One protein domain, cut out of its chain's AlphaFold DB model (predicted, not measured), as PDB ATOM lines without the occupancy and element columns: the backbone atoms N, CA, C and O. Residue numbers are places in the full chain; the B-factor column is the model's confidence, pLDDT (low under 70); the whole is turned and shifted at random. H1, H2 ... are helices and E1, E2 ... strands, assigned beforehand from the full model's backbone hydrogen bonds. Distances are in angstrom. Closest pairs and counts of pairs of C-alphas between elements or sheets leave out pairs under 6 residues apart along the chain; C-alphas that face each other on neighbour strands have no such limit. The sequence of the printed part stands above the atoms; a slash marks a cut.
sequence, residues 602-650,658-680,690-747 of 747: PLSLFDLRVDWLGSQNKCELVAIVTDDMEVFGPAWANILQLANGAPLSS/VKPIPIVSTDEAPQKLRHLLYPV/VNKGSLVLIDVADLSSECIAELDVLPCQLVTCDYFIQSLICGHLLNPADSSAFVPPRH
ATOM      1  N   PRO A 602     125.381 261.273 184.348       66.94
ATOM      2  CA  PRO A 602     126.310 260.302 184.911       66.94
ATOM      3  C   PRO A 602     127.593 260.229 184.080       66.94
ATOM      4  O   PRO A 602     127.554 260.260 182.855       66.94
ATOM      5  N   LEU A 603     128.738 260.132 184.757       75.44
ATOM      6  CA  LEU A 603     129.973 259.732 184.090       75.44
ATOM      7  C   LEU A 603     129.900 258.227 183.833       75.44
ATOM      8  O   LEU A 603     129.605 257.476 184.763       75.44
ATOM      9  N   SER A 604     130.215 257.806 182.612       81.56
ATOM     10  CA  SER A 604     130.609 256.430 182.324       81.56
ATOM     11  C   SER A 604     132.135 256.331 182.278       81.56
ATOM     12  O   SER A 604     132.806 257.191 181.706       81.56
ATOM     13  N   LEU A 605     132.677 255.245 182.828       82.88
ATOM     14  CA  LEU A 605     134.075 254.827 182.690       82.88
ATOM     15  C   LEU A 605     134.443 254.570 181.213       82.88
ATOM     16  O   LEU A 605     135.615 254.614 180.855       82.88
ATOM     17  N   PHE A 606     133.440 254.325 180.362       76.19
ATOM     18  CA  PHE A 606     133.585 253.981 178.946       76.19
ATOM     19  C   PHE A 606     133.386 255.174 177.983       76.19
ATOM     20  O   PHE A 606     133.643 255.026 176.788       76.19
ATOM     21  N   ASP A 607     132.932 256.345 178.457       64.88
ATOM     22  CA  ASP A 607     132.487 257.448 177.578       64.88
ATOM     23  C   ASP A 607     133.608 258.353 177.030       64.88
ATOM     24  O   ASP A 607     133.399 259.019 176.012       64.88
ATOM     25  N   LEU A 608     134.772 258.452 177.691       51.91
ATOM     26  CA  LEU A 608     135.781 259.473 177.366       51.91
ATOM     27  C   LEU A 608     137.235 258.985 177.449       51.91
ATOM     28  O   LEU A 608     137.684 258.521 178.489       51.91
ATOM     29  N   ARG A 609     137.967 259.238 176.352       49.97
ATOM     30  CA  ARG A 609     139.433 259.162 176.173       49.97
ATOM     31  C   ARG A 609     140.105 257.882 176.670       49.97
ATOM     32  O   ARG A 609     140.663 257.807 177.757       49.97
ATOM     33  N   VAL A 610     140.129 256.912 175.764       57.72
ATOM     34  CA  VAL A 610     140.955 255.710 175.839       57.72
ATOM     35  C   VAL A 610     142.171 255.948 174.938       57.72
ATOM     36  O   VAL A 610     142.136 255.623 173.754       57.72
ATOM     37  N   ASP A 611     143.219 256.592 175.464       56.12
ATOM     38  CA  ASP A 611     144.319 257.152 174.648       56.12
ATOM     39  C   ASP A 611     145.075 256.096 173.805       56.12
ATOM     40  O   ASP A 611     145.641 256.414 172.758       56.12
ATOM     41  N   TRP A 612     145.020 254.822 174.202       67.62
ATOM     42  CA  TRP A 612     145.597 253.682 173.477       67.62
ATOM     43  C   TRP A 612     144.721 253.137 172.328       67.62
ATOM     44  O   TRP A 612     145.213 252.356 171.512       67.62
ATOM     45  N   LEU A 613     143.451 253.550 172.211       62.00
ATOM     46  CA  LEU A 613     142.541 253.106 171.138       62.00
ATOM     47  C   LEU A 613     142.625 253.967 169.859       62.00
ATOM     48  O   LEU A 613     142.001 253.648 168.840       62.00
ATOM     49  N   GLY A 614     143.406 255.051 169.885       56.38
ATOM     50  CA  GLY A 614     143.579 255.966 168.757       56.38
ATOM     51  C   GLY A 614     142.319 256.788 168.464       56.38
ATOM     52  O   GLY A 614     141.707 257.346 169.366       56.38
ATOM     53  N   SER A 615     141.923 256.888 167.191       46.81
ATOM     54  CA  SER A 615     140.754 257.674 166.758       46.81
ATOM     55  C   SER A 615     139.396 256.981 166.964       46.81
ATOM     56  O   SER A 615     138.355 257.548 166.622       46.81
ATOM     57  N   GLN A 616     139.382 255.760 167.507       54.25
ATOM     58  CA  GLN A 616     138.168 255.044 167.897       54.25
ATOM     59  C   GLN A 616     137.804 255.423 169.339       54.25
ATOM     60  O   GLN A 616     138.359 254.900 170.294       54.25
ATOM     61  N   ASN A 617     136.850 256.336 169.519       53.94
ATOM     62  CA  ASN A 617     136.582 256.944 170.832       53.94
ATOM     63  C   ASN A 617     135.583 256.170 171.720       53.94
ATOM     64  O   ASN A 617     134.961 256.788 172.581       53.94
ATOM     65  N   LYS A 618     135.354 254.865 171.498       65.88
ATOM     66  CA  LYS A 618     134.378 254.073 172.276       65.88
ATOM     67  C   LYS A 618     134.853 252.648 172.553       65.88
ATOM     68  O   LYS A 618     135.018 251.863 171.620       65.88
ATOM     69  N   CYS A 619     134.959 252.315 173.838       75.12
ATOM     70  CA  CYS A 619     134.987 250.934 174.315       75.12
ATOM     71  C   CYS A 619     133.580 250.496 174.748       75.12
ATOM     72  O   CYS A 619     132.791 251.309 175.222       75.12
ATOM     73  N   GLU A 620     133.270 249.211 174.604       79.19
ATOM     74  CA  GLU A 620     132.008 248.607 175.050       79.19
ATOM     75  C   GLU A 620     132.323 247.254 175.699       79.19
ATOM     76  O   GLU A 620     132.984 246.410 175.096       79.19
ATOM     77  N   LEU A 621     131.870 247.051 176.939       85.19
ATOM     78  CA  LEU A 621     131.942 245.754 177.608       85.19
ATOM     79  C   LEU A 621     130.838 244.849 177.051       85.19
ATOM     80  O   LEU A 621     129.656 245.099 177.279       85.19
ATOM     81  N   VAL A 622     131.232 243.810 176.317       85.00
ATOM     82  CA  VAL A 622     130.309 242.947 175.565       85.00
ATOM     83  C   VAL A 622     129.732 241.829 176.433       85.00
ATOM     84  O   VAL A 622     128.558 241.503 176.278       85.00
ATOM     85  N   ALA A 623     130.529 241.253 177.339       88.81
ATOM     86  CA  ALA A 623     130.108 240.182 178.245       88.81
ATOM     87  C   ALA A 623     131.035 240.033 179.466       88.81
ATOM     88  O   ALA A 623     132.154 240.557 179.487       88.81
ATOM     89  N   ILE A 624     130.568 239.256 180.445       90.12
ATOM     90  CA  ILE A 624     131.364 238.669 181.528       90.12
ATOM     91  C   ILE A 624     131.376 237.149 181.325       90.12
ATOM     92  O   ILE A 624     130.311 236.547 181.193       90.12
ATOM     93  N   VAL A 625     132.562 236.544 181.314       89.88
ATOM     94  CA  VAL A 625     132.784 235.099 181.221       89.88
ATOM     95  C   VAL A 625     133.271 234.579 182.575       89.88
ATOM     96  O   VAL A 625     134.348 234.947 183.047       89.88
ATOM     97  N   THR A 626     132.446 233.754 183.214       88.94
ATOM     98  CA  THR A 626     132.693 233.136 184.525       88.94
ATOM     99  C   THR A 626     131.794 231.913 184.673       88.94
ATOM    100  O   THR A 626     130.679 231.899 184.154       88.94
ATOM    101  N   ASP A 627     132.254 230.918 185.423       85.88
ATOM    102  CA  ASP A 627     131.422 229.784 185.829       85.88
ATOM    103  C   ASP A 627     130.731 230.041 187.188       85.88
ATOM    104  O   ASP A 627     129.748 229.378 187.525       85.88
ATOM    105  N   ASP A 628     131.158 231.069 187.937       86.00
ATOM    106  CA  ASP A 628     130.450 231.594 189.111       86.00
ATOM    107  C   ASP A 628     129.337 232.572 188.686       86.00
ATOM    108  O   ASP A 628     129.415 233.806 188.774       86.00
ATOM    109  N   MET A 629     128.255 231.954 188.218       82.62
ATOM    110  CA  MET A 629     127.018 232.611 187.802       82.62
ATOM    111  C   MET A 629     126.200 233.186 188.975       82.62
ATOM    112  O   MET A 629     125.274 233.963 188.730       82.62
ATOM    113  N   GLU A 630     126.501 232.825 190.232       81.31
ATOM    114  CA  GLU A 630     125.716 233.231 191.410       81.31
ATOM    115  C   GLU A 630     126.318 234.425 192.163       81.31
ATOM    116  O   GLU A 630     125.570 235.287 192.633       81.31
ATOM    117  N   VAL A 631     127.649 234.504 192.281       83.75
ATOM    118  CA  VAL A 631     128.336 235.522 193.088       83.75
ATOM    119  C   VAL A 631     129.193 236.447 192.224       83.75
ATOM    120  O   VAL A 631     128.875 237.637 192.151       83.75
ATOM    121  N   PHE A 632     130.245 235.958 191.557       87.62
ATOM    122  CA  PHE A 632     131.154 236.789 190.755       87.62
ATOM    123  C   PHE A 632     130.424 237.527 189.631       87.62
ATOM    124  O   PHE A 632     130.482 238.759 189.570       87.62
ATOM    125  N   GLY A 633     129.724 236.794 188.760       86.31
ATOM    126  CA  GLY A 633     129.065 237.355 187.580       86.31
ATOM    127  C   GLY A 633     128.087 238.483 187.934       86.31
ATOM    128  O   GLY A 633     128.256 239.605 187.446       86.31
ATOM    129  N   PRO A 634     127.103 238.249 188.825       85.62
ATOM    130  CA  PRO A 634     126.159 239.277 189.263       85.62
ATOM    131  C   PRO A 634     126.816 240.450 190.007       85.62
ATOM    132  O   PRO A 634     126.403 241.600 189.825       85.62
ATOM    133  N   ALA A 635     127.855 240.198 190.812       87.44
ATOM    134  CA  ALA A 635     128.584 241.247 191.526       87.44
ATOM    135  C   ALA A 635     129.325 242.189 190.564       87.44
ATOM    136  O   ALA A 635     129.198 243.411 190.679       87.44
ATOM    137  N   TRP A 636     130.047 241.640 189.583       90.12
ATOM    138  CA  TRP A 636     130.735 242.434 188.566       90.12
ATOM    139  C   TRP A 636     129.775 243.103 187.589       90.12
ATOM    140  O   TRP A 636     129.982 244.271 187.261       90.12
ATOM    141  N   ALA A 637     128.681 242.445 187.199       87.62
ATOM    142  CA  ALA A 637     127.634 243.070 186.397       87.62
ATOM    143  C   ALA A 637     127.045 244.309 187.098       87.62
ATOM    144  O   ALA A 637     126.846 245.336 186.452       87.62
ATOM    145  N   ASN A 638     126.827 244.258 188.418       86.25
ATOM    146  CA  ASN A 638     126.382 245.412 189.206       86.25
ATOM    147  C   ASN A 638     127.443 246.536 189.237       86.25
ATOM    148  O   ASN A 638     127.122 247.678 188.896       86.25
ATOM    149  N   ILE A 639     128.702 246.221 189.575       89.62
ATOM    150  CA  ILE A 639     129.809 247.200 189.588       89.62
ATOM    151  C   ILE A 639     129.937 247.892 188.222       89.62
ATOM    152  O   ILE A 639     130.061 249.114 188.152       89.62
ATOM    153  N   LEU A 640     129.893 247.124 187.132       88.69
ATOM    154  CA  LEU A 640     130.154 247.623 185.783       88.69
ATOM    155  C   LEU A 640     128.935 248.335 185.171       88.69
ATOM    156  O   LEU A 640     129.119 249.247 184.373       88.69
ATOM    157  N   GLN A 641     127.704 248.034 185.609       84.25
ATOM    158  CA  GLN A 641     126.519 248.857 185.311       84.25
ATOM    159  C   GLN A 641     126.586 250.234 185.988       84.25
ATOM    160  O   GLN A 641     126.271 251.240 185.351       84.25
ATOM    161  N   LEU A 642     127.041 250.304 187.248       83.50
ATOM    162  CA  LEU A 642     127.307 251.583 187.920       83.50
ATOM    163  C   LEU A 642     128.424 252.352 187.202       83.50
ATOM    164  O   LEU A 642     128.263 253.539 186.921       83.50
ATOM    165  N   ALA A 643     129.510 251.661 186.837       86.12
ATOM    166  CA  ALA A 643     130.635 252.244 186.108       86.12
ATOM    167  C   ALA A 643     130.252 252.710 184.698       86.12
ATOM    168  O   ALA A 643     130.850 253.658 184.205       86.12
ATOM    169  N   ASN A 644     129.248 252.101 184.059       80.75
ATOM    170  CA  ASN A 644     128.722 252.543 182.766       80.75
ATOM    171  C   ASN A 644     127.721 253.713 182.872       80.75
ATOM    172  O   ASN A 644     126.963 253.979 181.941       80.75
ATOM    173  N   GLY A 645     127.682 254.405 184.012       70.38
ATOM    174  CA  GLY A 645     126.871 255.602 184.178       70.38
ATOM    175  C   GLY A 645     125.365 255.344 184.245       70.38
ATOM    176  O   GLY A 645     124.587 256.185 183.804       70.38
ATOM    177  N   ALA A 646     124.915 254.217 184.808       59.56
ATOM    178  CA  ALA A 646     123.491 254.041 185.097       59.56
ATOM    179  C   ALA A 646     122.966 255.173 186.023       59.56
ATOM    180  O   ALA A 646     123.631 255.521 187.010       59.56
ATOM    181  N   PRO A 647     121.795 255.779 185.740       53.72
ATOM    182  CA  PRO A 647     121.231 256.826 186.589       53.72
ATOM    183  C   PRO A 647     120.833 256.263 187.961       53.72
ATOM    184  O   PRO A 647     120.215 255.209 188.055       53.72
ATOM    185  N   LEU A 648     121.162 256.987 189.037       49.50
ATOM    186  CA  LEU A 648     120.899 256.584 190.433       49.50
ATOM    187  C   LEU A 648     119.481 256.968 190.921       49.50
ATOM    188  O   LEU A 648     119.198 256.965 192.121       49.50
ATOM    189  N   SER A 649     118.603 257.359 189.999       42.59
ATOM    190  CA  SER A 649     117.240 257.837 190.242       42.59
ATOM    191  C   SER A 649     116.382 257.573 189.008       42.59
ATOM    192  O   SER A 649     116.775 257.959 187.909       42.59
ATOM    193  N   SER A 650     115.218 256.941 189.180       42.81
ATOM    194  CA  SER A 650     114.382 256.476 188.061       42.81
ATOM    195  C   SER A 650     113.539 257.566 187.381       42.81
ATOM    196  O   SER A 650     112.836 257.255 186.420       42.81
ATOM    197  N   VAL A 658     120.584 251.533 180.102       55.34
ATOM    198  CA  VAL A 658     121.827 250.749 180.082       55.34
ATOM    199  C   VAL A 658     121.455 249.274 179.916       55.34
ATOM    200  O   VAL A 658     120.726 248.715 180.738       55.34
ATOM    201  N   LYS A 659     121.929 248.640 178.838       63.38
ATOM    202  CA  LYS A 659     121.685 247.212 178.606       63.38
ATOM    203  C   LYS A 659     122.302 246.388 179.745       63.38
ATOM    204  O   LYS A 659     123.426 246.691 180.150       63.38
ATOM    205  N   PRO A 660     121.628 245.330 180.232       72.56
ATOM    206  CA  PRO A 660     122.254 244.399 181.158       72.56
ATOM    207  C   PRO A 660     123.443 243.722 180.468       72.56
ATOM    208  O   PRO A 660     123.318 243.229 179.345       72.56
ATOM    209  N   ILE A 661     124.592 243.712 181.140       82.38
ATOM    210  CA  ILE A 661     125.796 243.021 180.666       82.38
ATOM    211  C   ILE A 661     125.509 241.510 180.723       82.38
ATOM    212  O   ILE A 661     125.143 241.027 181.799       82.38
ATOM    213  N   PRO A 662     125.633 240.757 179.616       86.62
ATOM    214  CA  PRO A 662     125.388 239.323 179.630       86.62
ATOM    215  C   PRO A 662     126.508 238.597 180.385       86.62
ATOM    216  O   PRO A 662     127.691 238.884 180.195       86.62
ATOM    217  N   ILE A 663     126.114 237.642 181.225       87.81
ATOM    218  CA  ILE A 663     127.010 236.724 181.936       87.81
ATOM    219  C   ILE A 663     126.935 235.370 181.219       87.81
ATOM    220  O   ILE A 663     125.843 234.941 180.829       87.81
ATOM    221  N   VAL A 664     128.081 234.733 180.990       88.44
ATOM    222  CA  VAL A 664     128.227 233.536 180.153       88.44
ATOM    223  C   VAL A 664     129.218 232.561 180.802       88.44
ATOM    224  O   VAL A 664     130.270 232.994 181.259       88.44
ATOM    225  N   SER A 665     128.905 231.262 180.814       87.19
ATOM    226  CA  SER A 665     129.834 230.203 181.240       87.19
ATOM    227  C   SER A 665     130.980 230.019 180.244       87.19
ATOM    228  O   SER A 665     130.851 230.357 179.065       87.19
ATOM    229  N   THR A 666     132.103 229.457 180.690       84.06
ATOM    230  CA  THR A 666     133.278 229.236 179.831       84.06
ATOM    231  C   THR A 666     132.972 228.346 178.624       84.06
ATOM    232  O   THR A 666     133.312 228.723 177.501       84.06
ATOM    233  N   ASP A 667     132.243 227.242 178.825       81.31
ATOM    234  CA  ASP A 667     131.825 226.297 177.773       81.31
ATOM    235  C   ASP A 667     131.040 226.961 176.624       81.31
ATOM    236  O   ASP A 667     131.209 226.631 175.449       81.31
ATOM    237  N   GLU A 668     130.155 227.910 176.946       84.44
ATOM    238  CA  GLU A 668     129.275 228.551 175.962       84.44
ATOM    239  C   GLU A 668     129.857 229.862 175.400       84.44
ATOM    240  O   GLU A 668     129.299 230.432 174.450       84.44
ATOM    241  N   ALA A 669     130.965 230.357 175.966       85.00
ATOM    242  CA  ALA A 669     131.528 231.667 175.649       85.00
ATOM    243  C   ALA A 669     131.882 231.841 174.160       85.00
ATOM    244  O   ALA A 669     131.417 232.832 173.588       85.00
ATOM    245  N   PRO A 670     132.586 230.916 173.470       84.50
ATOM    246  CA  PRO A 670     132.924 231.098 172.056       84.50
ATOM    247  C   PRO A 670     131.692 231.236 171.151       84.50
ATOM    248  O   PRO A 670     131.670 232.062 170.236       84.50
ATOM    249  N   GLN A 671     130.628 230.472 171.422       84.19
ATOM    250  CA  GLN A 671     129.400 230.505 170.625       84.19
ATOM    251  C   GLN A 671     128.577 231.768 170.913       84.19
ATOM    252  O   GLN A 671     128.196 232.495 169.992       84.19
ATOM    253  N   LYS A 672     128.340 232.083 172.193       84.00
ATOM    254  CA  LYS A 672     127.558 233.264 172.592       84.00
ATOM    255  C   LYS A 672     128.262 234.573 172.228       84.00
ATOM    256  O   LYS A 672     127.600 235.484 171.731       84.00
ATOM    257  N   LEU A 673     129.586 234.664 172.370       84.19
ATOM    258  CA  LEU A 673     130.350 235.840 171.935       84.19
ATOM    259  C   LEU A 673     130.325 236.013 170.413       84.19
ATOM    260  O   LEU A 673     130.163 237.142 169.952       84.19
ATOM    261  N   ARG A 674     130.369 234.934 169.616       84.00
ATOM    262  CA  ARG A 674     130.144 235.034 168.160       84.00
ATOM    263  C   ARG A 674     128.771 235.615 167.833       84.00
ATOM    264  O   ARG A 674     128.697 236.505 166.993       84.00
ATOM    265  N   HIS A 675     127.707 235.198 168.519       82.06
ATOM    266  CA  HIS A 675     126.371 235.773 168.316       82.06
ATOM    267  C   HIS A 675     126.241 237.239 168.773       82.06
ATOM    268  O   HIS A 675     125.499 238.000 168.150       82.06
ATOM    269  N   LEU A 676     126.960 237.653 169.825       79.75
ATOM    270  CA  LEU A 676     126.963 239.036 170.323       79.75
ATOM    271  C   LEU A 676     127.790 239.987 169.436       79.75
ATOM    272  O   LEU A 676     127.362 241.113 169.185       79.75
ATOM    273  N   LEU A 677     128.949 239.538 168.945       77.69
ATOM    274  CA  LEU A 677     129.868 240.322 168.106       77.69
ATOM    275  C   LEU A 677     129.457 240.320 166.622       77.69
ATOM    276  O   LEU A 677     129.619 241.329 165.933       77.69
ATOM    277  N   TYR A 678     128.872 239.218 166.141       76.12
ATOM    278  CA  TYR A 678     128.338 239.057 164.786       76.12
ATOM    279  C   TYR A 678     126.822 238.766 164.814       76.12
ATOM    280  O   TYR A 678     126.388 237.680 164.419       76.12
ATOM    281  N   PRO A 679     125.981 239.726 165.250       60.06
ATOM    282  CA  PRO A 679     124.532 239.554 165.225       60.06
ATOM    283  C   PRO A 679     124.055 239.336 163.783       60.06
ATOM    284  O   PRO A 679     124.335 240.143 162.891       60.06
ATOM    285  N   VAL A 680     123.341 238.228 163.561       46.31
ATOM    286  CA  VAL A 680     122.949 237.736 162.231       46.31
ATOM    287  C   VAL A 680     122.084 238.773 161.506       46.31
ATOM    288  O   VAL A 680     120.892 238.922 161.778       46.31
ATOM    289  N   VAL A 690     135.887 246.594 162.306       46.62
ATOM    290  CA  VAL A 690     136.126 245.771 163.495       46.62
ATOM    291  C   VAL A 690     136.466 246.683 164.680       46.62
ATOM    292  O   VAL A 690     137.520 247.324 164.702       46.62
ATOM    293  N   ASN A 691     135.552 246.769 165.649       54.12
ATOM    294  CA  ASN A 691     135.686 247.630 166.822       54.12
ATOM    295  C   ASN A 691     136.699 247.039 167.810       54.12
ATOM    296  O   ASN A 691     136.349 246.233 168.665       54.12
ATOM    297  N   LYS A 692     137.947 247.516 167.761       56.81
ATOM    298  CA  LYS A 692     139.004 247.138 168.721       56.81
ATOM    299  C   LYS A 692     138.699 247.480 170.194       56.81
ATOM    300  O   LYS A 692     139.449 247.062 171.062       56.81
ATOM    301  N   GLY A 693     137.628 248.229 170.477       69.19
ATOM    302  CA  GLY A 693     137.181 248.588 171.832       69.19
ATOM    303  C   GLY A 693     136.203 247.606 172.489       69.19
ATOM    304  O   GLY A 693     135.680 247.911 173.559       69.19
ATOM    305  N   SER A 694     135.894 246.469 171.863       83.06
ATOM    306  CA  SER A 694     135.031 245.444 172.464       83.06
ATOM    307  C   SER A 694     135.782 244.672 173.553       83.06
ATOM    308  O   SER A 694     136.656 243.868 173.244       83.06
ATOM    309  N   LEU A 695     135.438 244.906 174.822       87.06
ATOM    310  CA  LEU A 695     136.045 244.253 175.988       87.06
ATOM    311  C   LEU A 695     135.217 243.042 176.442       87.06
ATOM    312  O   LEU A 695     133.984 243.085 176.412       87.06
ATOM    313  N   VAL A 696     135.884 241.994 176.927       89.38
ATOM    314  CA  VAL A 696     135.262 240.842 177.603       89.38
ATOM    315  C   VAL A 696     135.995 240.587 178.917       89.38
ATOM    316  O   VAL A 696     137.204 240.357 178.908       89.38
ATOM    317  N   LEU A 697     135.270 240.630 180.040       91.19
ATOM    318  CA  LEU A 697     135.814 240.269 181.353       91.19
ATOM    319  C   LEU A 697     135.874 238.744 181.478       91.19
ATOM    320  O   LEU A 697     134.846 238.097 181.314       91.19
ATOM    321  N   ILE A 698     137.036 238.193 181.820       88.75
ATOM    322  CA  ILE A 698     137.223 236.796 182.223       88.75
ATOM    323  C   ILE A 698     137.605 236.729 183.706       88.75
ATOM    324  O   ILE A 698     138.445 237.493 184.190       88.75
ATOM    325  N   ASP A 699     136.955 235.809 184.411       82.25
ATOM    326  CA  ASP A 699     137.212 235.452 185.812       82.25
ATOM    327  C   ASP A 699     138.240 234.314 185.948       82.25
ATOM    328  O   ASP A 699     139.133 234.342 186.792       82.25
ATOM    329  N   VAL A 700     138.126 233.313 185.071       68.44
ATOM    330  CA  VAL A 700     138.870 232.053 185.152       68.44
ATOM    331  C   VAL A 700     140.347 232.259 184.809       68.44
ATOM    332  O   VAL A 700     140.680 232.764 183.738       68.44
ATOM    333  N   ALA A 701     141.230 231.844 185.723       63.97
ATOM    334  CA  ALA A 701     142.680 231.954 185.561       63.97
ATOM    335  C   ALA A 701     143.218 231.048 184.439       63.97
ATOM    336  O   ALA A 701     144.005 231.506 183.615       63.97
ATOM    337  N   ASP A 702     142.737 229.801 184.388       62.75
ATOM    338  CA  ASP A 702     143.159 228.771 183.437       62.75
ATOM    339  C   ASP A 702     141.992 228.413 182.495       62.75
ATOM    340  O   ASP A 702     141.202 227.509 182.770       62.75
ATOM    341  N   LEU A 703     141.850 229.136 181.380       74.19
ATOM    342  CA  LEU A 703     140.969 228.708 180.284       74.19
ATOM    343  C   LEU A 703     141.625 227.562 179.497       74.19
ATOM    344  O   LEU A 703     142.848 227.519 179.354       74.19
ATOM    345  N   SER A 704     140.825 226.651 178.931       77.94
ATOM    346  CA  SER A 704     141.367 225.610 178.046       77.94
ATOM    347  C   SER A 704     142.008 226.237 176.803       77.94
ATOM    348  O   SER A 704     141.505 227.224 176.263       77.94
ATOM    349  N   SER A 705     143.110 225.659 176.318       77.06
ATOM    350  CA  SER A 705     143.824 226.162 175.134       77.06
ATOM    351  C   SER A 705     142.940 226.197 173.881       77.06
ATOM    352  O   SER A 705     143.065 227.107 173.066       77.06
ATOM    353  N   GLU A 706     141.995 225.261 173.765       78.94
ATOM    354  CA  GLU A 706     140.957 225.242 172.730       78.94
ATOM    355  C   GLU A 706     140.023 226.461 172.840       78.94
ATOM    356  O   GLU A 706     139.797 227.156 171.848       78.94
ATOM    357  N   CYS A 707     139.545 226.790 174.047       79.88
ATOM    358  CA  CYS A 707     138.702 227.964 174.279       79.88
ATOM    359  C   CYS A 707     139.477 229.273 174.050       79.88
ATOM    360  O   CYS A 707     138.976 230.157 173.358       79.88
ATOM    361  N   ILE A 708     140.725 229.385 174.529       80.50
ATOM    362  CA  ILE A 708     141.592 230.548 174.258       80.50
ATOM    363  C   ILE A 708     141.778 230.735 172.746       80.50
ATOM    364  O   ILE A 708     141.573 231.839 172.245       80.50
ATOM    365  N   ALA A 709     142.094 229.670 172.002       81.19
ATOM    366  CA  ALA A 709     142.264 229.736 170.551       81.19
ATOM    367  C   ALA A 709     140.967 230.136 169.820       81.19
ATOM    368  O   ALA A 709     141.008 230.915 168.868       81.19
ATOM    369  N   GLU A 710     139.805 229.654 170.271       83.06
ATOM    370  CA  GLU A 710     138.508 230.044 169.710       83.06
ATOM    371  C   GLU A 710     138.091 231.491 170.036       83.06
ATOM    372  O   GLU A 710     137.348 232.090 169.244       83.06
ATOM    373  N   LEU A 711     138.555 232.040 171.166       82.50
ATOM    374  CA  LEU A 711     138.320 233.417 171.613       82.50
ATOM    375  C   LEU A 711     139.295 234.425 170.986       82.50
ATOM    376  O   LEU A 711     138.864 235.513 170.611       82.50
ATOM    377  N   ASP A 712     140.569 234.074 170.796       80.56
ATOM    378  CA  ASP A 712     141.584 234.943 170.170       80.56
ATOM    379  C   ASP A 712     141.324 235.211 168.673       80.56
ATOM    380  O   ASP A 712     141.854 236.164 168.100       80.56
ATOM    381  N   VAL A 713     140.464 234.407 168.039       83.75
ATOM    382  CA  VAL A 713     139.939 234.644 166.680       83.75
ATOM    383  C   VAL A 713     138.826 235.712 166.664       83.75
ATOM    384  O   VAL A 713     138.479 236.233 165.600       83.75
ATOM    385  N   LEU A 714     138.245 236.062 167.817       82.69
ATOM    386  CA  LEU A 714     137.135 237.013 167.906       82.69
ATOM    387  C   LEU A 714     137.611 238.477 167.921       82.69
ATOM    388  O   LEU A 714     138.690 238.792 168.418       82.69
ATOM    389  N   PRO A 715     136.787 239.423 167.430       80.44
ATOM    390  CA  PRO A 715     137.097 240.853 167.413       80.44
ATOM    391  C   PRO A 715     136.934 241.528 168.792       80.44
ATOM    392  O   PRO A 715     136.346 242.604 168.887       80.44
ATOM    393  N   CYS A 716     137.418 240.907 169.866       82.12
ATOM    394  CA  CYS A 716     137.322 241.420 171.232       82.12
ATOM    395  C   CYS A 716     138.634 241.255 172.004       82.12
ATOM    396  O   CYS A 716     139.402 240.329 171.763       82.12
ATOM    397  N   GLN A 717     138.873 242.145 172.966       85.75
ATOM    398  CA  GLN A 717     140.019 242.084 173.859       85.75
ATOM    399  C   GLN A 717     139.614 241.459 175.196       85.75
ATOM    400  O   GLN A 717     138.714 241.943 175.889       85.75
ATOM    401  N   LEU A 718     140.301 240.372 175.537       87.94
ATOM    402  CA  LEU A 718     140.134 239.637 176.785       87.94
ATOM    403  C   LEU A 718     140.836 240.389 177.924       87.94
ATOM    404  O   LEU A 718     142.010 240.736 177.794       87.94
ATOM    405  N   VAL A 719     140.125 240.637 179.025       90.38
ATOM    406  CA  VAL A 719     140.654 241.346 180.203       90.38
ATOM    407  C   VAL A 719     140.254 240.664 181.509       90.38
ATOM    408  O   VAL A 719     139.185 240.067 181.610       90.38
ATOM    409  N   THR A 720     141.111 240.755 182.525       91.19
ATOM    410  CA  THR A 720     140.884 240.153 183.849       91.19
ATOM    411  C   THR A 720     140.047 241.049 184.767       91.19
ATOM    412  O   THR A 720     139.789 242.224 184.484       91.19
ATOM    413  N   CYS A 721     139.675 240.533 185.941       90.81
ATOM    414  CA  CYS A 721     139.087 241.351 187.000       90.81
ATOM    415  C   CYS A 721     140.050 242.448 187.507       90.81
ATOM    416  O   CYS A 721     139.605 243.556 187.813       90.81
ATOM    417  N   ASP A 722     141.365 242.195 187.532       90.69
ATOM    418  CA  ASP A 722     142.371 243.152 188.009       90.69
ATOM    419  C   ASP A 722     142.488 244.393 187.101       90.69
ATOM    420  O   ASP A 722     142.667 245.508 187.597       90.69
ATOM    421  N   TYR A 723     142.255 244.237 185.791       91.75
ATOM    422  CA  TYR A 723     142.137 245.359 184.849       91.75
ATOM    423  C   TYR A 723     141.034 246.351 185.247       91.75
ATOM    424  O   TYR A 723     141.258 247.567 185.297       91.75
ATOM    425  N   PHE A 724     139.839 245.848 185.575       92.31
ATOM    426  CA  PHE A 724     138.730 246.698 186.006       92.31
ATOM    427  C   PHE A 724     138.908 247.212 187.438       92.31
ATOM    428  O   PHE A 724     138.533 248.352 187.703       92.31
ATOM    429  N   ILE A 725     139.533 246.447 188.344       93.06
ATOM    430  CA  ILE A 725     139.934 246.944 189.675       93.06
ATOM    431  C   ILE A 725     140.804 248.198 189.527       93.06
ATOM    432  O   ILE A 725     140.504 249.228 190.131       93.06
ATOM    433  N   GLN A 726     141.852 248.134 188.706       92.12
ATOM    434  CA  GLN A 726     142.796 249.239 188.544       92.12
ATOM    435  C   GLN A 726     142.205 250.401 187.745       92.12
ATOM    436  O   GLN A 726     142.352 251.552 188.152       92.12
ATOM    437  N   SER A 727     141.416 250.127 186.704       91.25
ATOM    438  CA  SER A 727     140.673 251.172 185.980       91.25
ATOM    439  C   SER A 727     139.664 251.906 186.882       91.25
ATOM    440  O   SER A 727     139.519 253.126 186.804       91.25
ATOM    441  N   LEU A 728     139.004 251.207 187.816       92.69
ATOM    442  CA  LEU A 728     138.133 251.829 188.822       92.69
ATOM    443  C   LEU A 728     138.917 252.649 189.855       92.69
ATOM    444  O   LEU A 728     138.448 253.716 190.261       92.69
ATOM    445  N   ILE A 729     140.101 252.194 190.274       92.00
ATOM    446  CA  ILE A 729     140.997 252.946 191.166       92.00
ATOM    447  C   ILE A 729     141.442 254.246 190.476       92.00
ATOM    448  O   ILE A 729     141.186 255.330 191.006       92.00
ATOM    449  N   CYS A 730     142.008 254.151 189.272       88.56
ATOM    450  CA  CYS A 730     142.507 255.273 188.470       88.56
ATOM    451  C   CYS A 730     141.398 256.170 187.886       88.56
ATOM    452  O   CYS A 730     141.662 257.312 187.509       88.56
ATOM    453  N   GLY A 731     140.151 255.690 187.836       86.44
ATOM    454  CA  GLY A 731     138.982 256.455 187.388       86.44
ATOM    455  C   GLY A 731     138.824 256.584 185.871       86.44
ATOM    456  O   GLY A 731     137.979 257.356 185.423       86.44
ATOM    457  N   HIS A 732     139.623 255.848 185.101       86.00
ATOM    458  CA  HIS A 732     139.627 255.790 183.639       86.00
ATOM    459  C   HIS A 732     140.098 254.396 183.191       86.00
ATOM    460  O   HIS A 732     140.736 253.685 183.966       86.00
ATOM    461  N   LEU A 733     139.778 253.991 181.960       87.50
ATOM    462  CA  LEU A 733     140.239 252.713 181.407       87.50
ATOM    463  C   LEU A 733     141.745 252.759 181.121       87.50
ATOM    464  O   LEU A 733     142.193 253.519 180.261       87.50
ATOM    465  N   LEU A 734     142.511 251.913 181.811       86.69
ATOM    466  CA  LEU A 734     143.939 251.710 181.541       86.69
ATOM    467  C   LEU A 734     144.145 250.992 180.197       86.69
ATOM    468  O   LEU A 734     143.181 250.512 179.591       86.69
ATOM    469  N   ASN A 735     145.386 250.879 179.723       85.94
ATOM    470  CA  ASN A 735     145.719 250.016 178.592       85.94
ATOM    471  C   ASN A 735     145.977 248.583 179.100       85.94
ATOM    472  O   ASN A 735     146.850 248.390 179.945       85.94
ATOM    473  N   PRO A 736     145.269 247.547 178.606       85.56
ATOM    474  CA  PRO A 736     145.505 246.172 179.048       85.56
ATOM    475  C   PRO A 736     146.932 245.663 178.792       85.56
ATOM    476  O   PRO A 736     147.345 244.701 179.426       85.56
ATOM    477  N   ALA A 737     147.704 246.293 177.899       83.50
ATOM    478  CA  ALA A 737     149.112 245.943 177.693       83.50
ATOM    479  C   ALA A 737     150.075 246.521 178.758       83.50
ATOM    480  O   ALA A 737     151.242 246.137 178.764       83.50
ATOM    481  N   ASP A 738     149.617 247.399 179.663       84.56
ATOM    482  CA  ASP A 738     150.464 248.014 180.704       84.56
ATOM    483  C   ASP A 738     150.850 247.028 181.827       84.56
ATOM    484  O   ASP A 738     151.788 247.273 182.585       84.56
ATOM    485  N   SER A 739     150.129 245.908 181.964       85.19
ATOM    486  CA  SER A 739     150.423 244.875 182.959       85.19
ATOM    487  C   SER A 739     149.993 243.492 182.481       85.19
ATOM    488  O   SER A 739     148.862 243.300 182.041       85.19
ATOM    489  N   SER A 740     150.852 242.488 182.672       84.50
ATOM    490  CA  SER A 740     150.507 241.080 182.424       84.50
ATOM    491  C   SER A 740     149.370 240.561 183.312       84.50
ATOM    492  O   SER A 740     148.773 239.546 182.983       84.50
ATOM    493  N   ALA A 741     149.028 241.257 184.403       85.25
ATOM    494  CA  ALA A 741     147.876 240.924 185.239       85.25
ATOM    495  C   ALA A 741     146.526 241.373 184.640       85.25
ATOM    496  O   ALA A 741     145.482 240.998 185.167       85.25
ATOM    497  N   PHE A 742     146.518 242.194 183.581       88.81
ATOM    498  CA  PHE A 742     145.297 242.755 182.980       88.81
ATOM    499  C   PHE A 742     144.692 241.899 181.863       88.81
ATOM    500  O   PHE A 742     143.531 242.103 181.514       88.81
ATOM    501  N   VAL A 743     145.445 240.940 181.325       87.00
ATOM    502  CA  VAL A 743     145.040 240.022 180.247       87.00
ATOM    503  C   VAL A 743     145.199 238.588 180.772       87.00
ATOM    504  O   VAL A 743     146.178 238.337 181.476       87.00
ATOM    505  N   PRO A 744     144.272 237.647 180.498       83.06
ATOM    506  CA  PRO A 744     144.440 236.255 180.920       83.06
ATOM    507  C   PRO A 744     145.721 235.629 180.330       83.06
ATOM    508  O   PRO A 744     146.157 236.031 179.244       83.06
ATOM    509  N   PRO A 745     146.340 234.651 181.020       75.50
ATOM    510  CA  PRO A 745     147.541 233.994 180.527       75.50
ATOM    511  C   PRO A 745     147.257 233.253 179.214       75.50
ATOM    512  O   PRO A 745     146.253 232.559 179.070       75.50
ATOM    513  N   ARG A 746     148.176 233.386 178.252       69.75
ATOM    514  CA  ARG A 746     148.230 232.542 177.053       69.75
ATOM    515  C   ARG A 746     149.303 231.478 177.270       69.75
ATOM    516  O   ARG A 746     150.448 231.833 177.558       69.75
ATOM    517  N   HIS A 747     148.908 230.213 177.149       56.09
ATOM    518  CA  HIS A 747     149.750 229.025 177.317       56.09
ATOM    519  C   HIS A 747     150.106 228.388 175.970       56.09
ATOM    520  O   HIS A 747     149.224 228.383 175.084       56.09
TER     521      HIS A 747
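Overview. This is residues 602 to 650, 658 to 680 and 690 to 747 of the 747 residues of the protein "BRCT domain-containing protein" of Clonorchis sinensis (UniProt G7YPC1). A small sheet of three parallel strands makes the core, with H1 over one face and H2 over the opposite face, both along edge strand E1. H4 follows E3 directly and only grazes the sheet, while H3 lies off it. The 130 printed residues hold four named helices and three named strands, in the order E1 H1 H2 E2 H3 E3 H4; the sheet's order is E1 E2 E3, and the class is mixed, with under half of the residues in named elements. The whole is compact, with a radius of gyration of the C-alphas of 14.2 A and spans of 41 by 33 by 32 A.

Arrangement. Past residues 602 to 619 you reach E1, residues 620 to 625. H1, residues 632 to 643, is on the sheet at a height of 10.0 A; C-alphas 624 and 633 are their closest, 6.6 A apart. H2, residues 669 to 677, is on the opposite face at 9.4 A; C-alphas 625 and 669 are closest to each other, at 6.7 A. E2, residues 694 to 698, is parallel to E1: N 622 and O 695 are within hydrogen-bond range at 2.8 A. H3, residues 705 to 712, only just touches H2, with 3 pairs of C-alphas within 8 A; the closest are 670 and 711, 5.9 A. E3, residues 717 to 720, is parallel to E2, with N 698 and O 719 at 2.9 A; E2, H3 and E3 form a strand-helix-strand unit, two parallel neighbour strands with a helix between, its crossover right-handed. H4, residues 721 to 730, is close to but not clearly touching H1, C-alphas 643 and 728 being closest at 8.0 A. In H1, H2, H3 and H4 every O i to N i+4 pair is within hydrogen-bond range.

Along the chain. Find C-alpha 620 at (132.008, 248.607, 175.050), where E1 begins its 14.9 A. H1 runs 16.1 A and H4 14.4 A, to C-alpha 730 at (142.507, 255.273, 188.470).

Size, cuts and confidence. C-alphas 650 and 747, the two farthest apart, are 46.0 A apart. Residues 651 to 657 and 681 to 689 are not printed, with C-alpha gaps of 12.3 A and 15.5 A. Of the links printed whole, none is long. Mean pLDDT of the printed part is 78.1; 31 residues are under 70, among them 607 to 618.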